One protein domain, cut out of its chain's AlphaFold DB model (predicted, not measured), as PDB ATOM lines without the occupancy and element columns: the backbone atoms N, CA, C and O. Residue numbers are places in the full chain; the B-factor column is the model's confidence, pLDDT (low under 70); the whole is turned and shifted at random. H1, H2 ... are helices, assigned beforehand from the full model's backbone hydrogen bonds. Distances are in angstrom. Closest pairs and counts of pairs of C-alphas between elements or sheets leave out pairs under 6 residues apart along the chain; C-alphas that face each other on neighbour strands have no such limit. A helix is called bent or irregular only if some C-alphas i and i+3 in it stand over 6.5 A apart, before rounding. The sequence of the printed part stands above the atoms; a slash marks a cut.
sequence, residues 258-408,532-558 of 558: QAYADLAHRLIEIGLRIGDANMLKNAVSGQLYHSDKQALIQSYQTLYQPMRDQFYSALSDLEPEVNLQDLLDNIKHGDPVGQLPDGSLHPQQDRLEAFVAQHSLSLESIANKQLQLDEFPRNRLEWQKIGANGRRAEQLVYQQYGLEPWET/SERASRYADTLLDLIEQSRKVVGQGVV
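Overview. This is residues 258 to 408 and 532 to 558 of the 558 residues of an uncharacterized protein of Marinobacterium georgiense DSM 11526 (UniProt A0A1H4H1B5). One long helix, H2, is the spine of this elongated domain: H1, H5, H6 and H7 gather round its first part, while H3 and the bent helix H4 gather at its other part, with the arm H4b running back beside H2. The printed part has 178 residues with seven named helices, H1 to H7 in chain order, and no named strand; its class is all helix. The helix packing is mostly crossed, 1 of 8 touching pairs being at a shallow tilt. The whole is loose, with a radius of gyration of the C-alphas of 22.8 A, and spans 71 by 39 by 25 A.

Along the chain. Find C-alpha 277 at (214.644, 226.451, 214.569); from there H2, residues 277 to 315, runs 54.9 A to C-alpha 315 at (180.251, 262.904, 237.086). It has a kink of 28 degrees near residue 284, and is neither bent nor irregular, but only just: C-alphas 303 and 306 are 6.2 A apart. Before it comes H1, residues 258 to 274, 23.8 A long; after it comes H3, residues 324 to 333. H4, residues 349 to 374, was assigned as one helix by its hydrogen bonds but is bent, with C-alphas 358 and 361 8.6 A apart; its arms are H4a, residues 349 to 358, and H4b, residues 361 to 374, 19.9 A long. Then come H5, residues 380 to 385, and H6, residues 387 to 401, 20.7 A long. H7, residues 532 to 549, runs 25.4 A and ends at C-alpha 549, (202.134, 243.173, 213.615).

Arrangement. Start at the hub, H2. Its residues 283 to 294 touch H7, the same way at a shallow tilt of 17 degrees; the closest C-alphas, of Gln 287 and Ile 546, are 4.4 A apart. Its residues 277 to 288 touch H6, closest at Ser 285 and Ala 393 with C-alphas 5.6 A apart. H5 touches H2, about perpendicular at 77 degrees, closest at the C-alphas of Tyr 289 and Arg 380, 5.8 A. H1 touches H7, closest at the C-alphas of Glu 269 and Ala 535, 5.1 A. Farther along, H2 touches H4b, closest at the C-alphas of Tyr 300 and Lys 369, 5.7 A. H3 only just touches H2, with 3 pairs of C-alphas within 8 A, the closest those of Arg 308 and Leu 324 at 6.5 A. H4a and H4b are about perpendicular, at 88 degrees. Every O i to N i+4 pair is within hydrogen-bond range in H1, H3, H4a, H4b, H5, H6 and H7, and 32 of 35 are in H2.

Size, cuts and confidence. The two C-alphas farthest apart, of Pro 347 and Ser 532, are 71.3 A apart. Residues 409 to 531 are not printed, and C-alphas 408 and 532 are 19.9 A apart across this cut. The link from H3 to H4, residues 334 to 348, is long. Look for pLDDT under 70 at residues 258 to 264 and 552 to 558 of this model; the mean of the printed part is 85.0.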
ATOM      1  N   GLN A 258     216.176 250.535 205.280       58.69
ATOM      2  CA  GLN A 258     216.443 249.507 204.288       58.69
ATOM      3  C   GLN A 258     217.553 248.576 204.767       58.69
ATOM      4  O   GLN A 258     217.364 247.369 204.759       58.69
ATOM      5  N   ALA A 259     218.664 249.107 205.284       58.00
ATOM      6  CA  ALA A 259     219.755 248.279 205.797       58.00
ATOM      7  C   ALA A 259     219.322 247.378 206.972       58.00
ATOM      8  O   ALA A 259     219.786 246.241 207.090       58.00
ATOM      9  N   TYR A 260     218.421 247.855 207.840       56.06
ATOM     10  CA  TYR A 260     217.857 247.036 208.918       56.06
ATOM     11  C   TYR A 260     216.933 245.939 208.385       56.06
ATOM     12  O   TYR A 260     217.055 244.787 208.805       56.06
ATOM     13  N   ALA A 261     216.027 246.288 207.466       62.62
ATOM     14  CA  ALA A 261     215.157 245.318 206.812       62.62
ATOM     15  C   ALA A 261     215.987 244.252 206.079       62.62
ATOM     16  O   ALA A 261     215.747 243.062 206.266       62.62
ATOM     17  N   ASP A 262     217.035 244.663 205.362       65.38
ATOM     18  CA  ASP A 262     217.969 243.784 204.656       65.38
ATOM     19  C   ASP A 262     218.724 242.856 205.625       65.38
ATOM     20  O   ASP A 262     218.888 241.666 205.353       65.38
ATOM     21  N   LEU A 263     219.167 243.358 206.784       66.25
ATOM     22  CA  LEU A 263     219.820 242.529 207.800       66.25
ATOM     23  C   LEU A 263     218.847 241.523 208.426       66.25
ATOM     24  O   LEU A 263     219.186 240.348 208.569       66.25
ATOM     25  N   ALA A 264     217.647 241.965 208.804       66.81
ATOM     26  CA  ALA A 264     216.623 241.093 209.370       66.81
ATOM     27  C   ALA A 264     216.210 240.010 208.361       66.81
ATOM     28  O   ALA A 264     216.124 238.833 208.720       66.81
ATOM     29  N   HIS A 265     216.058 240.395 207.092       79.06
ATOM     30  CA  HIS A 265     215.817 239.493 205.968       79.06
ATOM     31  C   HIS A 265     216.918 238.450 205.881       79.06
ATOM     32  O   HIS A 265     216.652 237.248 205.929       79.06
ATOM     33  N   ARG A 266     218.172 238.911 205.874       71.44
ATOM     34  CA  ARG A 266     219.340 238.048 205.765       71.44
ATOM     35  C   ARG A 266     219.468 237.082 206.936       71.44
ATOM     36  O   ARG A 266     219.847 235.933 206.725       71.44
ATOM     37  N   LEU A 267     219.160 237.508 208.160       71.62
ATOM     38  CA  LEU A 267     219.184 236.641 209.341       71.62
ATOM     39  C   LEU A 267     218.117 235.545 209.260       71.62
ATOM     40  O   LEU A 267     218.413 234.391 209.579       71.62
ATOM     41  N   ILE A 268     216.909 235.875 208.794       79.69
ATOM     42  CA  ILE A 268     215.849 234.885 208.558       79.69
ATOM     43  C   ILE A 268     216.258 233.933 207.428       79.69
ATOM     44  O   ILE A 268     216.137 232.719 207.585       79.69
ATOM     45  N   GLU A 269     216.809 234.450 206.324       82.06
ATOM     46  CA  GLU A 269     217.320 233.643 205.210       82.06
ATOM     47  C   GLU A 269     218.403 232.665 205.690       82.06
ATOM     48  O   GLU A 269     218.362 231.485 205.352       82.06
ATOM     49  N   ILE A 270     219.355 233.126 206.509       79.44
ATOM     50  CA  ILE A 270     220.398 232.279 207.100       79.44
ATOM     51  C   ILE A 270     219.772 231.198 207.981       79.44
ATOM     52  O   ILE A 270     220.098 230.026 207.800       79.44
ATOM     53  N   GLY A 271     218.861 231.565 208.888       80.94
ATOM     54  CA  GLY A 271     218.183 230.607 209.762       80.94
ATOM     55  C   GLY A 271     217.433 229.533 208.971       80.94
ATOM     56  O   GLY A 271     217.530 228.351 209.289       80.94
ATOM     57  N   LEU A 272     216.751 229.924 207.887       84.94
ATOM     58  CA  LEU A 272     216.054 229.000 206.991       84.94
ATOM     59  C   LEU A 272     217.044 228.116 206.240       84.94
ATOM     60  O   LEU A 272     216.877 226.909 206.185       84.94
ATOM     61  N   ARG A 273     218.110 228.680 205.675       83.88
ATOM     62  CA  ARG A 273     219.081 227.889 204.910       83.88
ATOM     63  C   ARG A 273     219.861 226.919 205.784       83.88
ATOM     64  O   ARG A 273     220.219 225.856 205.293       83.88
ATOM     65  N   ILE A 274     220.109 227.273 207.045       83.56
ATOM     66  CA  ILE A 274     220.797 226.410 208.009       83.56
ATOM     67  C   ILE A 274     219.838 225.408 208.680       83.56
ATOM     68  O   ILE A 274     220.250 224.338 209.134       83.56
ATOM     69  N   GLY A 275     218.543 225.726 208.697       84.44
ATOM     70  CA  GLY A 275     217.533 224.969 209.422       84.44
ATOM     71  C   GLY A 275     217.693 225.100 210.936       84.44
ATOM     72  O   GLY A 275     217.582 224.096 211.632       84.44
ATOM     73  N   ASP A 276     217.992 226.311 211.420       85.44
ATOM     74  CA  ASP A 276     218.060 226.626 212.851       85.44
ATOM     75  C   ASP A 276     216.681 227.091 213.346       85.44
ATOM     76  O   ASP A 276     216.246 228.227 213.117       85.44
ATOM     77  N   ALA A 277     215.977 226.200 214.042       89.56
ATOM     78  CA  ALA A 277     214.644 226.451 214.569       89.56
ATOM     79  C   ALA A 277     214.616 227.599 215.591       89.56
ATOM     80  O   ALA A 277     213.609 228.300 215.687       89.56
ATOM     81  N   ASN A 278     215.702 227.836 216.335       84.75
ATOM     82  CA  ASN A 278     215.759 228.888 217.349       84.75
ATOM     83  C   ASN A 278     215.915 230.275 216.715       84.75
ATOM     84  O   ASN A 278     215.288 231.233 217.172       84.75
ATOM     85  N   MET A 279     216.683 230.391 215.626       83.56
ATOM     86  CA  MET A 279     216.740 231.630 214.840       83.56
ATOM     87  C   MET A 279     215.353 232.010 214.306       83.56
ATOM     88  O   MET A 279     214.925 233.157 214.456       83.56
ATOM     89  N   LEU A 280     214.611 231.040 213.760       87.06
ATOM     90  CA  LEU A 280     213.254 231.273 213.259       87.06
ATOM     91  C   LEU A 280     212.255 231.544 214.382       87.06
ATOM     92  O   LEU A 280     211.431 232.450 214.259       87.06
ATOM     93  N   LYS A 281     212.357 230.820 215.501       88.06
ATOM     94  CA  LYS A 281     211.557 231.064 216.708       88.06
ATOM     95  C   LYS A 281     211.727 232.503 217.168       88.06
ATOM     96  O   LYS A 281     210.742 233.147 217.499       88.06
ATOM     97  N   ASN A 282     212.948 233.035 217.138       83.12
ATOM     98  CA  ASN A 282     213.190 234.417 217.529       83.12
ATOM     99  C   ASN A 282     212.487 235.426 216.612       83.12
ATOM    100  O   ASN A 282     211.898 236.381 217.118       83.12
ATOM    101  N   ALA A 283     212.498 235.210 215.296       80.69
ATOM    102  CA  ALA A 283     211.792 236.076 214.352       80.69
ATOM    103  C   ALA A 283     210.261 235.969 214.507       80.69
ATOM    104  O   ALA A 283     209.579 236.978 214.694       80.69
ATOM    105  N   VAL A 284     209.727 234.742 214.539       86.94
ATOM    106  CA  VAL A 284     208.294 234.454 214.723       86.94
ATOM    107  C   VAL A 284     207.760 234.985 216.054       86.94
ATOM    108  O   VAL A 284     206.688 235.587 216.096       86.94
ATOM    109  N   SER A 285     208.509 234.824 217.149       82.50
ATOM    110  CA  SER A 285     208.137 235.382 218.451       82.50
ATOM    111  C   SER A 285     207.965 236.897 218.386       82.50
ATOM    112  O   SER A 285     207.150 237.429 219.125       82.50
ATOM    113  N   GLY A 286     208.700 237.605 217.517       81.06
ATOM    114  CA  GLY A 286     208.528 239.046 217.322       81.06
ATOM    115  C   GLY A 286     207.137 239.378 216.790       81.06
ATOM    116  O   GLY A 286     206.440 240.202 217.377       81.06
ATOM    117  N   GLN A 287     206.705 238.676 215.742       83.19
ATOM    118  CA  GLN A 287     205.359 238.814 215.186       83.19
ATOM    119  C   GLN A 287     204.277 238.503 216.233       83.19
ATOM    120  O   GLN A 287     203.341 239.280 216.417       83.19
ATOM    121  N   LEU A 288     204.390 237.356 216.913       88.25
ATOM    122  CA  LEU A 288     203.388 236.912 217.886       88.25
ATOM    123  C   LEU A 288     203.312 237.852 219.090       88.25
ATOM    124  O   LEU A 288     202.214 238.216 219.500       88.25
ATOM    125  N   TYR A 289     204.464 238.289 219.601       86.88
ATOM    126  CA  TYR A 289     204.562 239.264 220.681       86.88
ATOM    127  C   TYR A 289     203.794 240.544 220.352       86.88
ATOM    128  O   TYR A 289     202.916 240.947 221.115       86.88
ATOM    129  N   HIS A 290     204.089 241.167 219.206       83.00
ATOM    130  CA  HIS A 290     203.421 242.407 218.828       83.00
ATOM    131  C   HIS A 290     201.928 242.182 218.542       83.00
ATOM    132  O   HIS A 290     201.106 242.988 218.968       83.00
ATOM    133  N   SER A 291     201.550 241.062 217.916       86.81
ATOM    134  CA  SER A 291     200.141 240.736 217.659       86.81
ATOM    135  C   SER A 291     199.329 240.536 218.943       86.81
ATOM    136  O   SER A 291     198.214 241.048 219.037       86.81
ATOM    137  N   ASP A 292     199.854 239.794 219.920       90.19
ATOM    138  CA  ASP A 292     199.173 239.559 221.197       90.19
ATOM    139  C   ASP A 292     199.052 240.872 221.987       90.19
ATOM    140  O   ASP A 292     197.991 241.169 222.541       90.19
ATOM    141  N   LYS A 293     200.112 241.693 221.965       87.25
ATOM    142  CA  LYS A 293     200.143 243.032 222.565       87.25
ATOM    143  C   LYS A 293     199.047 243.927 221.984       87.25
ATOM    144  O   LYS A 293     198.250 244.493 222.724       87.25
ATOM    145  N   GLN A 294     198.949 243.999 220.656       85.44
ATOM    146  CA  GLN A 294     197.927 244.793 219.969       85.44
ATOM    147  C   GLN A 294     196.505 244.316 220.251       85.44
ATOM    148  O   GLN A 294     195.624 245.135 220.506       85.44
ATOM    149  N   ALA A 295     196.273 243.002 220.223       88.06
ATOM    150  CA  ALA A 295     194.964 242.436 220.527       88.06
ATOM    151  C   ALA A 295     194.525 242.780 221.959       88.06
ATOM    152  O   ALA A 295     193.354 243.085 222.202       88.06
ATOM    153  N   LEU A 296     195.468 242.776 222.906       91.19
ATOM    154  CA  LEU A 296     195.198 243.151 224.284       91.19
ATOM    155  C   LEU A 296     194.845 244.642 224.414       91.19
ATOM    156  O   LEU A 296     193.804 244.948 225.000       91.19
ATOM    157  N   ILE A 297     195.618 245.542 223.798       88.25
ATOM    158  CA  ILE A 297     195.338 246.992 223.781       88.25
ATOM    159  C   ILE A 297     193.970 247.287 223.157       88.25
ATOM    160  O   ILE A 297     193.164 247.996 223.754       88.25
ATOM    161  N   GLN A 298     193.663 246.691 222.001       86.94
ATOM    162  CA  GLN A 298     192.353 246.830 221.349       86.94
ATOM    163  C   GLN A 298     191.212 246.400 222.269       86.94
ATOM    164  O   GLN A 298     190.185 247.080 222.366       86.94
ATOM    165  N   SER A 299     191.390 245.268 222.957       90.94
ATOM    166  CA  SER A 299     190.384 244.758 223.886       90.94
ATOM    167  C   SER A 299     190.177 245.696 225.076       90.94
ATOM    168  O   SER A 299     189.038 245.891 225.493       90.94
ATOM    169  N   TYR A 300     191.248 246.319 225.574       92.56
ATOM    170  CA  TYR A 300     191.180 247.332 226.621       92.56
ATOM    171  C   TYR A 300     190.452 248.589 226.138       92.56
ATOM    172  O   TYR A 300     189.457 248.981 226.740       92.56
ATOM    173  N   GLN A 301     190.866 249.177 225.013       88.62
ATOM    174  CA  GLN A 301     190.285 250.419 224.486       88.62
ATOM    175  C   GLN A 301     188.789 250.293 224.175       88.62
ATOM    176  O   GLN A 301     188.024 251.217 224.450       88.62
ATOM    177  N   THR A 302     188.361 249.134 223.665       90.50
ATOM    178  CA  THR A 302     186.945 248.838 223.382       90.50
ATOM    179  C   THR A 302     186.076 248.873 224.644       90.50
ATOM    180  O   THR A 302     184.886 249.173 224.563       90.50
ATOM    181  N   LEU A 303     186.655 248.571 225.811       92.31
ATOM    182  CA  LEU A 303     185.966 248.613 227.102       92.31
ATOM    183  C   LEU A 303     186.127 249.971 227.793       92.31
ATOM    184  O   LEU A 303     185.158 250.499 228.336       92.31
ATOM    185  N   TYR A 304     187.335 250.533 227.756       92.81
ATOM    186  CA  TYR A 304     187.689 251.749 228.478       92.81
ATOM    187  C   TYR A 304     186.988 252.985 227.914       92.81
ATOM    188  O   TYR A 304     186.367 253.713 228.680       92.81
ATOM    189  N   GLN A 305     187.014 253.206 226.592       90.19
ATOM    190  CA  GLN A 305     186.481 254.450 226.013       90.19
ATOM    191  C   GLN A 305     184.982 254.661 226.296       90.19
ATOM    192  O   GLN A 305     184.623 255.721 226.804       90.19
ATOM    193  N   PRO A 306     184.091 253.667 226.096       93.12
ATOM    194  CA  PRO A 306     182.681 253.850 226.437       93.12
ATOM    195  C   PRO A 306     182.445 254.082 227.934       93.12
ATOM    196  O   PRO A 306     181.521 254.808 228.298       93.12
ATOM    197  N   MET A 307     183.249 253.459 228.805       95.38
ATOM    198  CA  MET A 307     183.145 253.664 230.253       95.38
ATOM    199  C   MET A 307     183.609 255.060 230.652       95.38
ATOM    200  O   MET A 307     182.956 255.718 231.455       95.38
ATOM    201  N   ARG A 308     184.702 255.528 230.049       93.00
ATOM    202  CA  ARG A 308     185.227 256.880 230.205       93.00
ATOM    203  C   ARG A 308     184.164 257.920 229.857       93.00
ATOM    204  O   ARG A 308     183.873 258.790 230.674       93.00
ATOM    205  N   ASP A 309     183.539 257.788 228.689       91.69
ATOM    206  CA  ASP A 309     182.485 258.705 228.243       91.69
ATOM    207  C   ASP A 309     181.288 258.708 229.209       91.69
ATOM    208  O   ASP A 309     180.732 259.762 229.521       91.69
ATOM    209  N   GLN A 310     180.898 257.533 229.714       94.50
ATOM    210  CA  GLN A 310     179.815 257.403 230.696       94.50
ATOM    211  C   GLN A 310     180.172 258.039 232.039       94.50
ATOM    212  O   GLN A 310     179.335 258.737 232.613       94.50
ATOM    213  N   PHE A 311     181.395 257.817 232.521       94.44
ATOM    214  CA  PHE A 311     181.896 258.380 233.768       94.44
ATOM    215  C   PHE A 311     181.876 259.908 233.712       94.44
ATOM    216  O   PHE A 311     181.156 260.538 234.487       94.44
ATOM    217  N   TYR A 312     182.550 260.506 232.726       90.88
ATOM    218  CA  TYR A 312     182.615 261.964 232.621       90.88
ATOM    219  C   TYR A 312     181.264 262.586 232.253       90.88
ATOM    220  O   TYR A 312     180.961 263.679 232.706       90.88
ATOM    221  N   SER A 313     180.377 261.891 231.532       91.00
ATOM    222  CA  SER A 313     179.013 262.398 231.321       91.00
ATOM    223  C   SER A 313     178.160 262.408 232.598       91.00
ATOM    224  O   SER A 313     177.217 263.198 232.675       91.00
ATOM    225  N   ALA A 314     178.408 261.506 233.550       91.31
ATOM    226  CA  ALA A 314     177.604 261.366 234.767       91.31
ATOM    227  C   ALA A 314     178.170 262.148 235.965       91.31
ATOM    228  O   ALA A 314     177.429 262.461 236.906       91.31
ATOM    229  N   LEU A 315     179.476 262.423 235.944       90.94
ATOM    230  CA  LEU A 315     180.251 262.904 237.086       90.94
ATOM    231  C   LEU A 315     181.141 264.119 236.757       90.94
ATOM    232  O   LEU A 315     182.029 264.441 237.534       90.94
ATOM    233  N   SER A 316     180.884 264.844 235.662       84.06
ATOM    234  CA  SER A 316     181.646 266.052 235.272       84.06
ATOM    235  C   SER A 316     181.605 267.219 236.273       84.06
ATOM    236  O   SER A 316     182.228 268.243 236.037       84.06
ATOM    237  N   ASP A 317     180.770 267.153 237.310       86.81
ATOM    238  CA  ASP A 317     180.537 268.225 238.287       86.81
ATOM    239  C   ASP A 317     181.037 267.874 239.700       86.81
ATOM    240  O   ASP A 317     180.561 268.454 240.681       86.81
ATOM    241  N   LEU A 318     181.928 266.882 239.820       86.00
ATOM    242  CA  LEU A 318     182.538 266.509 241.096       86.00
ATOM    243  C   LEU A 318     183.554 267.558 241.560       86.00
ATOM    244  O   LEU A 318     184.338 268.065 240.767       86.00
ATOM    245  N   GLU A 319     183.535 267.853 242.860       85.00
ATOM    246  CA  GLU A 319     184.479 268.760 243.518       85.00
ATOM    247  C   GLU A 319     184.900 268.171 244.882       85.00
ATOM    248  O   GLU A 319     184.051 268.067 245.785       85.00
ATOM    249  N   PRO A 320     186.188 267.827 245.089       84.50
ATOM    250  CA  PRO A 320     187.297 267.911 244.127       84.50
ATOM    251  C   PRO A 320     187.158 266.941 242.939       84.50
ATOM    252  O   PRO A 320     186.491 265.919 243.032       84.50
ATOM    253  N   GLU A 321     187.792 267.266 241.815       82.56
ATOM    254  CA  GLU A 321     187.765 266.427 240.611       82.56
ATOM    255  C   GLU A 321     188.324 265.017 240.893       82.56
ATOM    256  O   GLU A 321     189.277 264.853 241.656       82.56
ATOM    257  N   VAL A 322     187.712 263.999 240.279       85.62
ATOM    258  CA  VAL A 322     188.130 262.589 240.346       85.62
ATOM    259  C   VAL A 322     188.082 262.031 238.933       85.62
ATOM    260  O   VAL A 322     187.055 262.163 238.259       85.62
ATOM    261  N   ASN A 323     189.161 261.399 238.482       86.88
ATOM    262  CA  ASN A 323     189.205 260.778 237.164       86.88
ATOM    263  C   ASN A 323     188.738 259.301 237.241       86.88
ATOM    264  O   ASN A 323     188.605 258.704 238.313       86.88
ATOM    265  N   LEU A 324     188.446 258.684 236.089       91.69
ATOM    266  CA  LEU A 324     188.033 257.271 236.052       91.69
ATOM    267  C   LEU A 324     189.140 256.323 236.554       91.69
ATOM    268  O   LEU A 324     188.831 255.259 237.090       91.69
ATOM    269  N   GLN A 325     190.409 256.679 236.362       89.56
ATOM    270  CA  GLN A 325     191.537 255.855 236.772       89.56
ATOM    271  C   GLN A 325     191.689 255.790 238.294       89.56
ATOM    272  O   GLN A 325     191.836 254.688 238.810       89.56
ATOM    273  N   ASP A 326     191.532 256.901 239.012       87.06
ATOM    274  CA  ASP A 326     191.555 256.957 240.479       87.06
ATOM    275  C   ASP A 326     190.526 255.985 241.065       87.06
ATOM    276  O   ASP A 326     190.784 255.232 242.005       87.06
ATOM    277  N   LEU A 327     189.340 255.950 240.450       90.94
ATOM    278  CA  LEU A 327     188.277 255.026 240.819       90.94
ATOM    279  C   LEU A 327     188.675 253.565 240.558       90.94
ATOM    280  O   LEU A 327     188.398 252.699 241.391       90.94
ATOM    281  N   LEU A 328     189.296 253.272 239.412       91.44
ATOM    282  CA  LEU A 328     189.780 251.929 239.081       91.44
ATOM    283  C   LEU A 328     190.901 251.486 240.030       91.44
ATOM    284  O   LEU A 328     190.909 250.328 240.451       91.44
ATOM    285  N   ASP A 329     191.788 252.399 240.418       88.19
ATOM    286  CA  ASP A 329     192.895 252.137 241.333       88.19
ATOM    287  C   ASP A 329     192.394 251.916 242.764       88.19
ATOM    288  O   ASP A 329     192.807 250.950 243.406       88.19
ATOM    289  N   ASN A 330     191.417 252.697 243.237       88.81
ATOM    290  CA  ASN A 330     190.751 252.439 244.517       88.81
ATOM    291  C   ASN A 330     190.099 251.046 244.539       88.81
ATOM    292  O   ASN A 330     190.275 250.281 245.488       88.81
ATOM    293  N   ILE A 331     189.400 250.662 243.461       87.75
ATOM    294  CA  ILE A 331     188.824 249.312 243.328       87.75
ATOM    295  C   ILE A 331     189.924 248.242 243.359       87.75
ATOM    296  O   ILE A 331     189.765 247.227 244.042       87.75
ATOM    297  N   LYS A 332     191.032 248.458 242.641       85.25
ATOM    298  CA  LYS A 332     192.179 247.537 242.566       85.25
ATOM    299  C   LYS A 332     192.830 247.328 243.935       85.25
ATOM    300  O   LYS A 332     193.166 246.193 244.275       85.25
ATOM    301  N   HIS A 333     192.974 248.389 244.726       85.06
ATOM    302  CA  HIS A 333     193.582 248.344 246.058       85.06
ATOM    303  C   HIS A 333     192.607 247.931 247.172       85.06
ATOM    304  O   HIS A 333     193.033 247.634 248.288       85.06
ATOM    305  N   GLY A 334     191.309 247.829 246.869       84.81
ATOM    306  CA  GLY A 334     190.277 247.549 247.870       84.81
ATOM    307  C   GLY A 334     189.997 248.739 248.790       84.81
ATOM    308  O   GLY A 334     189.426 248.558 249.868       84.81
ATOM    309  N   ASP A 335     190.392 249.933 248.360       89.81
ATOM    310  CA  ASP A 335     190.126 251.189 249.040       89.81
ATOM    311  C   ASP A 335     188.677 251.646 248.777       89.81
ATOM    312  O   ASP A 335     188.035 251.233 247.801       89.81
ATOM    313  N   PRO A 336     188.104 252.493 249.649       89.44
ATOM    314  CA  PRO A 336     186.855 253.183 249.363       89.44
ATOM    315  C   PRO A 336     186.896 253.869 247.991       89.44
ATOM    316  O   PRO A 336     187.801 254.638 247.699       89.44
ATOM    317  N   VAL A 337     185.868 253.644 247.171       86.31
ATOM    318  CA  VAL A 337     185.782 254.139 245.781       86.31
ATOM    319  C   VAL A 337     186.031 255.649 245.662       86.31
ATOM    320  O   VAL A 337     186.624 256.100 244.689       86.31
ATOM    321  N   GLY A 338     185.561 256.430 246.637       85.75
ATOM    322  CA  GLY A 338     185.747 257.880 246.679       85.75
ATOM    323  C   GLY A 338     186.953 258.341 247.489       85.75
ATOM    324  O   GLY A 338     186.956 259.492 247.909       85.75
ATOM    325  N   GLN A 339     187.918 257.476 247.794       89.75
ATOM    326  CA  GLN A 339     189.125 257.897 248.493       89.75
ATOM    327  C   GLN A 339     189.988 258.767 247.573       89.75
ATOM    328  O   GLN A 339     190.260 258.409 246.431       89.75
ATOM    329  N   LEU A 340     190.385 259.928 248.079       87.19
ATOM    330  CA  LEU A 340     191.260 260.882 247.411       87.19
ATOM    331  C   LEU A 340     192.737 260.549 247.679       87.19
ATOM    332  O   LEU A 340     193.030 259.823 248.636       87.19
ATOM    333  N   PRO A 341     193.687 261.120 246.911       80.06
ATOM    334  CA  PRO A 341     195.120 260.859 247.091       80.06
ATOM    335  C   PRO A 341     195.660 261.174 248.496       80.06
ATOM    336  O   PRO A 341     196.643 260.582 248.935       80.06
ATOM    337  N   ASP A 342     195.016 262.084 249.235       82.75
ATOM    338  CA  ASP A 342     195.373 262.422 250.619       82.75
ATOM    339  C   ASP A 342     194.790 261.454 251.672       82.75
ATOM    340  O   ASP A 342     194.993 261.637 252.876       82.75
ATOM    341  N   GLY A 343     194.062 260.423 251.230       85.25
ATOM    342  CA  GLY A 343     193.384 259.433 252.063       85.25
ATOM    343  C   GLY A 343     192.032 259.891 252.620       85.25
ATOM    344  O   GLY A 343     191.386 259.137 253.351       85.25
ATOM    345  N   SER A 344     191.586 261.112 252.315       91.69
ATOM    346  CA  SER A 344     190.248 261.577 252.681       91.69
ATOM    347  C   SER A 344     189.179 261.006 251.744       91.69
ATOM    348  O   SER A 344     189.475 260.496 250.667       91.69
ATOM    349  N   LEU A 345     187.914 261.054 252.165       92.19
ATOM    350  CA  LEU A 345     186.788 260.615 251.340       92.19
ATOM    351  C   LEU A 345     186.178 261.804 250.602       92.19
ATOM    352  O   LEU A 345     185.932 262.859 251.194       92.19
ATOM    353  N   HIS A 346     185.878 261.598 249.326       93.75
ATOM    354  CA  HIS A 346     185.256 262.584 248.463       93.75
ATOM    355  C   HIS A 346     183.886 263.020 249.030       93.75
ATOM    356  O   HIS A 346     183.066 262.164 249.384       93.75
ATOM    357  N   PRO A 347     183.557 264.329 249.072       92.56
ATOM    358  CA  PRO A 347     182.300 264.827 249.646       92.56
ATOM    359  C   PRO A 347     181.031 264.254 248.999       92.56
ATOM    360  O   PRO A 347     179.967 264.236 249.616       92.56
ATOM    361  N   GLN A 348     181.134 263.801 247.749       93.06
ATOM    362  CA  GLN A 348     180.051 263.182 246.980       93.06
ATOM    363  C   GLN A 348     180.276 261.671 246.761       93.06
ATOM    364  O   GLN A 348     179.893 261.142 245.718       93.06
ATOM    365  N   GLN A 349     180.893 260.973 247.722       92.06
ATOM    366  CA  GLN A 349     181.166 259.527 247.659       92.06
ATOM    367  C   GLN A 349     179.941 258.687 247.266       92.06
ATOM    368  O   GLN A 349     180.073 257.796 246.434       92.06
ATOM    369  N   ASP A 350     178.740 259.009 247.758       92.19
ATOM    370  CA  ASP A 350     177.509 258.279 247.410       92.19
ATOM    371  C   ASP A 350     177.249 258.226 245.889       92.19
ATOM    372  O   ASP A 350     176.723 257.237 245.375       92.19
ATOM    373  N   ARG A 351     177.621 259.280 245.139       94.06
ATOM    374  CA  ARG A 351     177.484 259.309 243.670       94.06
ATOM    375  C   ARG A 351     178.486 258.375 242.999       94.06
ATOM    376  O   ARG A 351     178.123 257.694 242.043       94.06
ATOM    377  N   LEU A 352     179.715 258.340 243.509       93.81
ATOM    378  CA  LEU A 352     180.769 257.449 243.032       93.81
ATOM    379  C   LEU A 352     180.404 255.986 243.312       93.81
ATOM    380  O   LEU A 352     180.460 255.153 242.412       93.81
ATOM    381  N   GLU A 353     179.921 255.679 244.517       93.56
ATOM    382  CA  GLU A 353     179.448 254.337 244.876       93.56
ATOM    383  C   GLU A 353     178.254 253.896 244.023       93.56
ATOM    384  O   GLU A 353     178.214 252.754 243.562       93.56
ATOM    385  N   ALA A 354     177.301 254.795 243.759       94.69
ATOM    386  CA  ALA A 354     176.174 254.505 242.877       94.69
ATOM    387  C   ALA A 354     176.631 254.214 241.438       94.69
ATOM    388  O   ALA A 354     176.126 253.274 240.818       94.69
ATOM    389  N   PHE A 355     177.603 254.975 240.924       95.81
ATOM    390  CA  PHE A 355     178.194 254.728 239.612       95.81
ATOM    391  C   PHE A 355     178.875 253.354 239.561       95.81
ATOM    392  O   PHE A 355     178.583 252.554 238.670       95.81
ATOM    393  N   VAL A 356     179.705 253.020 240.556       94.81
ATOM    394  CA  VAL A 356     180.358 251.703 240.638       94.81
ATOM    395  C   VAL A 356     179.342 250.576 240.734       94.81
ATOM    396  O   VAL A 356     179.464 249.584 240.019       94.81
ATOM    397  N   ALA A 357     178.305 250.720 241.558       94.81
ATOM    398  CA  ALA A 357     177.259 249.712 241.685       94.81
ATOM    399  C   ALA A 357     176.509 249.480 240.361       94.81
ATOM    400  O   ALA A 357     176.127 248.348 240.057       94.81
ATOM    401  N   GLN A 358     176.317 250.530 239.559       96.94
ATOM    402  CA  GLN A 358     175.673 250.444 238.249       96.94
ATOM    403  C   GLN A 358     176.577 249.806 237.180       96.94
ATOM    404  O   GLN A 358     176.075 249.109 236.296       96.94
ATOM    405  N   HIS A 359     177.891 250.028 237.259       96.31
ATOM    406  CA  HIS A 359     178.860 249.668 236.217       96.31
ATOM    407  C   HIS A 359     179.871 248.586 236.637       96.31
ATOM    408  O   HIS A 359     180.857 248.361 235.933       96.31
ATOM    409  N   SER A 360     179.620 247.881 237.744       93.38
ATOM    410  CA  SER A 360     180.599 247.012 238.415       93.38
ATOM    411  C   SER A 360     181.269 245.992 237.494       93.38
ATOM    412  O   SER A 360     182.492 245.917 237.459       93.38
ATOM    413  N   LEU A 361     180.496 245.259 236.686       93.00
ATOM    414  CA  LEU A 361     181.025 244.236 235.772       93.00
ATOM    415  C   LEU A 361     181.944 244.824 234.693       93.00
ATOM    416  O   LEU A 361     182.924 244.197 234.290       93.00
ATOM    417  N   SER A 362     181.618 246.017 234.194       94.88
ATOM    418  CA  SER A 362     182.421 246.694 233.178       94.88
ATOM    419  C   SER A 362     183.704 247.258 233.780       94.88
ATOM    420  O   SER A 362     184.761 247.087 233.179       94.88
ATOM    421  N   LEU A 363     183.632 247.851 234.975       94.50
ATOM    422  CA  LEU A 363     184.802 248.334 235.715       94.50
ATOM    423  C   LEU A 363     185.743 247.182 236.090       94.50
ATOM    424  O   LEU A 363     186.938 247.269 235.836       94.50
ATOM    425  N   GLU A 364     185.208 246.060 236.580       91.69
ATOM    426  CA  GLU A 364     185.981 244.842 236.855       91.69
ATOM    427  C   GLU A 364     186.647 244.299 235.579       91.69
ATOM    428  O   GLU A 364     187.814 243.905 235.587       91.69
ATOM    429  N   SER A 365     185.937 244.314 234.447       93.69
ATOM    430  CA  SER A 365     186.503 243.889 233.160       93.69
ATOM    431  C   SER A 365     187.638 244.804 232.691       93.69
ATOM    432  O   SER A 365     188.629 244.307 232.155       93.69
ATOM    433  N   ILE A 366     187.515 246.118 232.900       94.44
ATOM    434  CA  ILE A 366     188.561 247.100 232.585       94.44
ATOM    435  C   ILE A 366     189.772 246.887 233.495       94.44
ATOM    436  O   ILE A 366     190.874 246.734 232.979       94.44
ATOM    437  N   ALA A 367     189.570 246.780 234.811       91.25
ATOM    438  CA  ALA A 367     190.643 246.547 235.777       91.25
ATOM    439  C   ALA A 367     191.416 245.249 235.476       91.25
ATOM    440  O   ALA A 367     192.645 245.239 235.456       91.25
ATOM    441  N   ASN A 368     190.712 244.167 235.123       92.12
ATOM    442  CA  ASN A 368     191.343 242.918 234.685       92.12
ATOM    443  C   ASN A 368     192.183 243.091 233.406       92.12
ATOM    444  O   ASN A 368     193.199 242.416 233.237       92.12
ATOM    445  N   LYS A 369     191.767 243.968 232.484       93.81
ATOM    446  CA  LYS A 369     192.532 244.277 231.268       93.81
ATOM    447  C   LYS A 369     193.735 245.171 231.529       93.81
ATOM    448  O   LYS A 369     194.758 244.945 230.892       93.81
ATOM    449  N   GLN A 370     193.633 246.108 232.468       91.69
ATOM    450  CA  GLN A 370     194.774 246.886 232.947       91.69
ATOM    451  C   GLN A 370     195.813 245.972 233.583       91.69
ATOM    452  O   GLN A 370     196.948 245.974 233.137       91.69
ATOM    453  N   LEU A 371     195.402 245.067 234.481       90.38
ATOM    454  CA  LEU A 371     196.315 244.081 235.064       90.38
ATOM    455  C   LEU A 371     197.016 243.234 233.989       90.38
ATOM    456  O   LEU A 371     198.225 243.055 234.038       90.38
ATOM    457  N   GLN A 372     196.279 242.754 232.980       92.19
ATOM    458  CA  GLN A 372     196.881 242.008 231.866       92.19
ATOM    459  C   GLN A 372     197.888 242.838 231.057       92.19
ATOM    460  O   GLN A 372     198.823 242.254 230.516       92.19
ATOM    461  N   LEU A 373     197.672 244.151 230.912       90.94
ATOM    462  CA  LEU A 373     198.583 245.066 230.213       90.94
ATOM    463  C   LEU A 373     199.810 245.400 231.067       90.94
ATOM    464  O   LEU A 373     200.917 245.385 230.535       90.94
ATOM    465  N   ASP A 374     199.618 245.633 232.366       86.75
ATOM    466  CA  ASP A 374     200.675 245.894 233.349       86.75
ATOM    467  C   ASP A 374     201.610 244.676 233.484       86.75
ATOM    468  O   ASP A 374     202.830 244.815 233.544       86.75
ATOM    469  N   GLU A 375     201.046 243.462 233.477       88.19
ATOM    470  CA  GLU A 375     201.782 242.189 233.530       88.19
ATOM    471  C   GLU A 375     202.242 241.697 232.147       88.19
ATOM    472  O   GLU A 375     202.880 240.642 232.034       88.19
ATOM    473  N   PHE A 376     201.904 242.414 231.067       88.81
ATOM    474  CA  PHE A 376     202.293 241.990 229.729       88.81
ATOM    475  C   PHE A 376     203.824 242.044 229.593       88.81
ATOM    476  O   PHE A 376     204.443 243.035 229.981       88.81
ATOM    477  N   PRO A 377     204.465 241.026 228.988       85.44
ATOM    478  CA  PRO A 377     205.915 241.003 228.847       85.44
ATOM    479  C   PRO A 377     206.481 242.269 228.193       85.44
ATOM    480  O   PRO A 377     205.995 242.733 227.151       85.44
ATOM    481  N   ARG A 378     207.562 242.809 228.755       74.69
ATOM    482  CA  ARG A 378     208.116 244.100 228.318       74.69
ATOM    483  C   ARG A 378     208.812 244.004 226.972       74.69
ATOM    484  O   ARG A 378     208.808 244.951 226.187       74.69
ATOM    485  N   ASN A 379     209.355 242.829 226.676       72.56
ATOM    486  CA  ASN A 379     210.014 242.522 225.419       72.56
ATOM    487  C   ASN A 379     209.667 241.107 224.929       72.56
ATOM    488  O   ASN A 379     209.116 240.258 225.637       72.56
ATOM    489  N   ARG A 380     210.043 240.839 223.677       80.69
ATOM    490  CA  ARG A 380     209.868 239.537 223.023       80.69
ATOM    491  C   ARG A 380     210.521 238.384 223.795       80.69
ATOM    492  O   ARG A 380     210.001 237.270 223.764       80.69
ATOM    493  N   LEU A 381     211.673 238.611 224.431       78.69
ATOM    494  CA  LEU A 381     212.417 237.552 225.119       78.69
ATOM    495  C   LEU A 381     211.669 237.083 226.369       78.69
ATOM    496  O   LEU A 381     211.513 235.881 226.559       78.69
ATOM    497  N   GLU A 382     211.146 238.004 227.178       82.00
ATOM    498  CA  GLU A 382     210.259 237.686 228.303       82.00
ATOM    499  C   GLU A 382     208.985 236.984 227.843       82.00
ATOM    500  O   GLU A 382     208.614 235.953 228.403       82.00
ATOM    501  N   TRP A 383     208.366 237.476 226.766       88.06
ATOM    502  CA  TRP A 383     207.185 236.830 226.197       88.06
ATOM    503  C   TRP A 383     207.479 235.382 225.814       88.06
ATOM    504  O   TRP A 383     206.681 234.496 226.103       88.06
ATOM    505  N   GLN A 384     208.650 235.126 225.230       84.69
ATOM    506  CA  GLN A 384     209.096 233.794 224.841       84.69
ATOM    507  C   GLN A 384     209.461 232.900 226.040       84.69
ATOM    508  O   GLN A 384     209.316 231.680 225.934       84.69
ATOM    509  N   LYS A 385     209.916 233.473 227.167       88.06
ATOM    510  CA  LYS A 385     210.195 232.734 228.416       88.06
ATOM    511  C   LYS A 385     208.920 232.165 229.049       88.06
ATOM    512  O   LYS A 385     208.991 231.152 229.744       88.06
ATOM    513  N   ILE A 386     207.749 232.744 228.771       91.56
ATOM    514  CA  ILE A 386     206.465 232.139 229.145       91.56
ATOM    515  C   ILE A 386     206.299 230.839 228.350       91.56
ATOM    516  O   ILE A 386     206.108 230.852 227.135       91.56
ATOM    517  N   GLY A 387     206.343 229.692 229.036       88.69
ATOM    518  CA  GLY A 387     206.435 228.382 228.378       88.69
ATOM    519  C   GLY A 387     205.331 228.088 227.354       88.69
ATOM    520  O   GLY A 387     205.584 227.412 226.362       88.69
ATOM    521  N   ALA A 388     204.111 228.603 227.548       90.88
ATOM    522  CA  ALA A 388     203.031 228.469 226.563       90.88
ATOM    523  C   ALA A 388     203.304 229.266 225.272       90.88
ATOM    524  O   ALA A 388     203.089 228.751 224.176       90.88
ATOM    525  N   ASN A 389     203.831 230.482 225.402       93.75
ATOM    526  CA  ASN A 389     204.153 231.374 224.291       93.75
ATOM    527  C   ASN A 389     205.367 230.875 223.504       93.75
ATOM    528  O   ASN A 389     205.310 230.764 222.279       93.75
ATOM    529  N   GLY A 390     206.433 230.475 224.207       91.50
ATOM    530  CA  GLY A 390     207.608 229.858 223.590       91.50
ATOM    531  C   GLY A 390     207.249 228.614 222.770       91.50
ATOM    532  O   GLY A 390     207.694 228.492 221.629       91.50
ATOM    533  N   ARG A 391     206.372 227.748 223.304       91.00
ATOM    534  CA  ARG A 391     205.851 226.571 222.584       91.00
ATOM    535  C   ARG A 391     204.961 226.935 221.398       91.00
ATOM    536  O   ARG A 391     205.017 226.262 220.376       91.00
ATOM    537  N   ARG A 392     204.147 227.991 221.504       94.62
ATOM    538  CA  ARG A 392     203.341 228.497 220.378       94.62
ATOM    539  C   ARG A 392     204.238 228.957 219.225       94.62
ATOM    540  O   ARG A 392     203.947 228.627 218.078       94.62
ATOM    541  N   ALA A 393     205.329 229.665 219.519       92.81
ATOM    542  CA  ALA A 393     206.302 230.085 218.510       92.81
ATOM    543  C   ALA A 393     207.018 228.883 217.866       92.81
ATOM    544  O   ALA A 393     207.071 228.784 216.645       92.81
ATOM    545  N   GLU A 394     207.490 227.933 218.675       93.44
ATOM    546  CA  GLU A 394     208.074 226.663 218.214       93.44
ATOM    547  C   GLU A 394     207.129 225.872 217.304       93.44
ATOM    548  O   GLU A 394     207.522 225.394 216.241       93.44
ATOM    549  N   GLN A 395     205.859 225.766 217.695       92.62
ATOM    550  CA  GLN A 395     204.844 225.082 216.909       92.62
ATOM    551  C   GLN A 395     204.594 225.782 215.571       92.62
ATOM    552  O   GLN A 395     204.443 225.096 214.562       92.62
ATOM    553  N   LEU A 396     204.568 227.119 215.539       92.56
ATOM    554  CA  LEU A 396     204.412 227.854 214.286       92.56
ATOM    555  C   LEU A 396     205.625 227.650 213.372       92.56
ATOM    556  O   LEU A 396     205.447 227.404 212.183       92.56
ATOM    557  N   VAL A 397     206.839 227.658 213.930       91.06
ATOM    558  CA  VAL A 397     208.068 227.361 213.179       91.06
ATOM    559  C   VAL A 397     208.009 225.967 212.553       91.06
ATOM    560  O   VAL A 397     208.269 225.813 211.358       91.06
ATOM    561  N   TYR A 398     207.586 224.965 213.322       90.25
ATOM    562  CA  TYR A 398     207.399 223.609 212.817       90.25
ATOM    563  C   TYR A 398     206.313 223.530 211.736       90.25
ATOM    564  O   TYR A 398     206.525 222.934 210.684       90.25
ATOM    565  N   GLN A 399     205.154 224.150 211.956       88.75
ATOM    566  CA  GLN A 399     204.033 224.092 211.014       88.75
ATOM    567  C   GLN A 399     204.318 224.826 209.700       88.75
ATOM    568  O   GLN A 399     203.887 224.369 208.644       88.75
ATOM    569  N   GLN A 400     205.023 225.957 209.762       87.19
ATOM    570  CA  GLN A 400     205.246 226.831 208.613       87.19
ATOM    571  C   GLN A 400     206.531 226.491 207.850       87.19
ATOM    572  O   GLN A 400     206.551 226.573 206.623       87.19
ATOM    573  N   TYR A 401     207.586 226.078 208.559       85.12
ATOM    574  CA  TYR A 401     208.914 225.846 207.978       85.12
ATOM    575  C   TYR A 401     209.400 224.399 208.116       85.12
ATOM    576  O   TYR A 401     210.445 224.047 207.567       85.12
ATOM    577  N   GLY A 402     208.652 223.549 208.824       84.69
ATOM    578  CA  GLY A 402     208.994 222.145 209.022       84.69
ATOM    579  C   GLY A 402     210.157 221.915 209.981       84.69
ATOM    580  O   GLY A 402     210.652 220.798 210.010       84.69
ATOM    581  N   LEU A 403     210.624 222.929 210.717       87.50
ATOM    582  CA  LEU A 403     211.768 222.830 211.630       87.50
ATOM    583  C   LEU A 403     211.317 222.425 213.037       87.50
ATOM    584  O   LEU A 403     210.431 223.055 213.614       87.50
ATOM    585  N   GLU A 404     211.912 221.374 213.585       89.62
ATOM    586  CA  GLU A 404     211.616 220.882 214.925       89.62
ATOM    587  C   GLU A 404     212.390 221.675 215.992       89.62
ATOM    588  O   GLU A 404     213.536 222.053 215.763       89.62
ATOM    589  N   PRO A 405     211.804 221.915 217.182       91.75
ATOM    590  CA  PRO A 405     212.403 222.768 218.219       91.75
ATOM    591  C   PRO A 405     213.811 222.405 218.702       91.75
ATOM    592  O   PRO A 405     214.512 223.278 219.207       91.75
ATOM    593  N   TRP A 406     214.219 221.144 218.574       90.12
ATOM    594  CA  TRP A 406     215.551 220.671 218.961       90.12
ATOM    595  C   TRP A 406     216.638 220.994 217.915       90.12
ATOM    596  O   TRP A 406     217.831 220.934 218.218       90.12
ATOM    597  N   GLU A 407     216.251 221.357 216.687       89.44
ATOM    598  CA  GLU A 407     217.157 221.621 215.564       89.44
ATOM    599  C   GLU A 407     217.774 223.023 215.668       89.44
ATOM    600  O   GLU A 407     217.358 223.953 214.982       89.44
ATOM    601  N   THR A 408     218.729 223.206 216.582       86.12
ATOM    602  CA  THR A 408     219.269 224.531 216.944       86.12
ATOM    603  C   THR A 408     220.790 224.515 217.076       86.12
ATOM    604  O   THR A 408     221.375 223.497 217.450       86.12
ATOM    605  N   SER A 532     218.104 229.414 197.910       82.94
ATOM    606  CA  SER A 532     218.137 230.862 198.158       82.94
ATOM    607  C   SER A 532     216.855 231.585 197.730       82.94
ATOM    608  O   SER A 532     216.443 232.527 198.399       82.94
ATOM    609  N   GLU A 533     216.195 231.155 196.651       90.00
ATOM    610  CA  GLU A 533     214.959 231.795 196.179       90.00
ATOM    611  C   GLU A 533     213.804 231.533 197.152       90.00
ATOM    612  O   GLU A 533     213.026 232.428 197.490       90.00
ATOM    613  N   ARG A 534     213.669 230.292 197.622       89.38
ATOM    614  CA  ARG A 534     212.646 229.916 198.589       89.38
ATOM    615  C   ARG A 534     212.913 230.528 199.956       89.38
ATOM    616  O   ARG A 534     211.972 231.047 200.551       89.38
ATOM    617  N   ALA A 535     214.162 230.506 200.416       84.69
ATOM    618  CA  ALA A 535     214.554 231.140 201.668       84.69
ATOM    619  C   ALA A 535     214.244 232.644 201.644       84.69
ATOM    620  O   ALA A 535     213.616 233.135 202.577       84.69
ATOM    621  N   SER A 536     214.574 233.344 200.548       86.12
ATOM    622  CA  SER A 536     214.233 234.763 200.378       86.12
ATOM    623  C   SER A 536     212.727 235.000 200.456       86.12
ATOM    624  O   SER A 536     212.293 235.839 201.231       86.12
ATOM    625  N   ARG A 537     211.906 234.223 199.734       92.19
ATOM    626  CA  ARG A 537     210.439 234.404 199.759       92.19
ATOM    627  C   ARG A 537     209.826 234.188 201.142       92.19
ATOM    628  O   ARG A 537     208.893 234.894 201.523       92.19
ATOM    629  N   TYR A 538     210.309 233.192 201.883       90.44
ATOM    630  CA  TYR A 538     209.857 232.969 203.255       90.44
ATOM    631  C   TYR A 538     210.330 234.075 204.200       90.44
ATOM    632  O   TYR A 538     209.562 234.457 205.083       90.44
ATOM    633  N   ALA A 539     211.544 234.598 204.001       82.44
ATOM    634  CA  ALA A 539     212.050 235.745 204.743       82.44
ATOM    635  C   ALA A 539     211.205 237.001 204.490       82.44
ATOM    636  O   ALA A 539     210.750 237.602 205.459       82.44
ATOM    637  N   ASP A 540     210.894 237.315 203.227       89.62
ATOM    638  CA  ASP A 540     210.001 238.420 202.845       89.62
ATOM    639  C   ASP A 540     208.640 238.285 203.542       89.62
ATOM    640  O   ASP A 540     208.176 239.195 204.221       89.62
ATOM    641  N   THR A 541     208.032 237.096 203.457       90.19
ATOM    642  CA  THR A 541     206.717 236.834 204.062       90.19
ATOM    643  C   THR A 541     206.736 237.023 205.581       90.19
ATOM    644  O   THR A 541     205.794 237.569 206.151       90.19
ATOM    645  N   LEU A 542     207.782 236.542 206.262       84.56
ATOM    646  CA  LEU A 542     207.885 236.671 207.715       84.56
ATOM    647  C   LEU A 542     208.139 238.122 208.134       84.56
ATOM    648  O   LEU A 542     207.554 238.575 209.117       84.56
ATOM    649  N   LEU A 543     208.968 238.857 207.392       82.50
ATOM    650  CA  LEU A 543     209.183 240.280 207.638       82.50
ATOM    651  C   LEU A 543     207.905 241.086 207.448       82.50
ATOM    652  O   LEU A 543     207.551 241.840 208.349       82.50
ATOM    653  N   ASP A 544     207.164 240.852 206.366       85.94
ATOM    654  CA  ASP A 544     205.869 241.495 206.133       85.94
ATOM    655  C   ASP A 544     204.910 241.262 207.306       85.94
ATOM    656  O   ASP A 544     204.217 242.179 207.749       85.94
ATOM    657  N   LEU A 545     204.871 240.039 207.845       82.81
ATOM    658  CA  LEU A 545     204.047 239.709 209.007       82.81
ATOM    659  C   LEU A 545     204.520 240.428 210.279       82.81
ATOM    660  O   LEU A 545     203.689 240.923 211.044       82.81
ATOM    661  N   ILE A 546     205.834 240.508 210.512       76.50
ATOM    662  CA  ILE A 546     206.412 241.255 211.638       76.50
ATOM    663  C   ILE A 546     206.068 242.742 211.508       76.50
ATOM    664  O   ILE A 546     205.604 243.350 212.471       76.50
ATOM    665  N   GLU A 547     206.233 243.331 210.329       78.31
ATOM    666  CA  GLU A 547     205.908 244.734 210.079       78.31
ATOM    667  C   GLU A 547     204.416 245.011 210.244       78.31
ATOM    668  O   GLU A 547     204.040 245.973 210.911       78.31
ATOM    669  N   GLN A 548     203.549 244.144 209.716       80.88
ATOM    670  CA  GLN A 548     202.102 244.241 209.920       80.88
ATOM    671  C   GLN A 548     201.733 244.180 211.401       80.88
ATOM    672  O   GLN A 548     200.934 244.997 211.853       80.88
ATOM    673  N   SER A 549     202.357 243.279 212.168       76.50
ATOM    674  CA  SER A 549     202.134 243.173 213.615       76.50
ATOM    675  C   SER A 549     202.600 244.406 214.396       76.50
ATOM    676  O   SER A 549     202.221 244.575 215.547       76.50
ATOM    677  N   ARG A 550     203.411 245.279 213.784       72.38
ATOM    678  CA  ARG A 550     203.892 246.544 214.357       72.38
ATOM    679  C   ARG A 550     203.106 247.761 213.866       72.38
ATOM    680  O   ARG A 550     203.451 248.877 214.231       72.38
ATOM    681  N   LYS A 551     202.064 247.616 213.045       74.81
ATOM    682  CA  LYS A 551     201.277 248.779 212.597       74.81
ATOM    683  C   LYS A 551     200.327 249.249 213.689       74.81
ATOM    684  O   LYS A 551     199.602 248.436 214.244       74.81
ATOM    685  N   VAL A 552     200.306 250.549 213.975       63.47
ATOM    686  CA  VAL A 552     199.411 251.150 214.978       63.47
ATOM    687  C   VAL A 552     197.947 250.810 214.676       63.47
ATOM    688  O   VAL A 552     197.501 250.829 213.525       63.47
ATOM    689  N   VAL A 553     197.192 250.505 215.727       54.59
ATOM    690  CA  VAL A 553     195.753 250.271 215.647       54.59
ATOM    691  C   VAL A 553     195.073 251.612 215.374       54.59
ATOM    692  O   VAL A 553     195.136 252.507 216.201       54.59
ATOM    693  N   GLY A 554     194.426 251.769 214.215       49.09
ATOM    694  CA  GLY A 554     193.639 252.976 213.923       49.09
ATOM    695  C   GLY A 554     194.128 253.870 212.781       49.09
ATOM    696  O   GLY A 554     193.505 254.899 212.545       49.09
ATOM    697  N   GLN A 555     195.121 253.471 211.972       37.16
ATOM    698  CA  GLN A 555     195.417 254.140 210.680       37.16
ATOM    699  C   GLN A 555     194.321 253.926 209.602       37.16
ATOM    700  O   GLN A 555     194.600 253.771 208.416       37.16
ATOM    701  N   GLY A 556     193.051 253.877 210.006       30.30
ATOM    702  CA  GLY A 556     191.925 253.489 209.163       30.30
ATOM    703  C   GLY A 556     190.636 254.258 209.418       30.30
ATOM    704  O   GLY A 556     189.584 253.729 209.077       30.30
ATOM    705  N   VAL A 557     190.686 255.461 209.996       26.78
ATOM    706  CA  VAL A 557     189.575 256.424 209.929       26.78
ATOM    707  C   VAL A 557     190.159 257.838 209.830       26.78
ATOM    708  O   VAL A 557     190.518 258.438 210.837       26.78
ATOM    709  N   VAL A 558     190.278 258.338 208.597       27.41
ATOM    710  CA  VAL A 558     190.297 259.779 208.293       27.41
ATOM    711  C   VAL A 558     188.924 260.144 207.760       27.41
ATOM    712  O   VAL A 558     188.422 259.368 206.909       27.41
TER     713      VAL A 558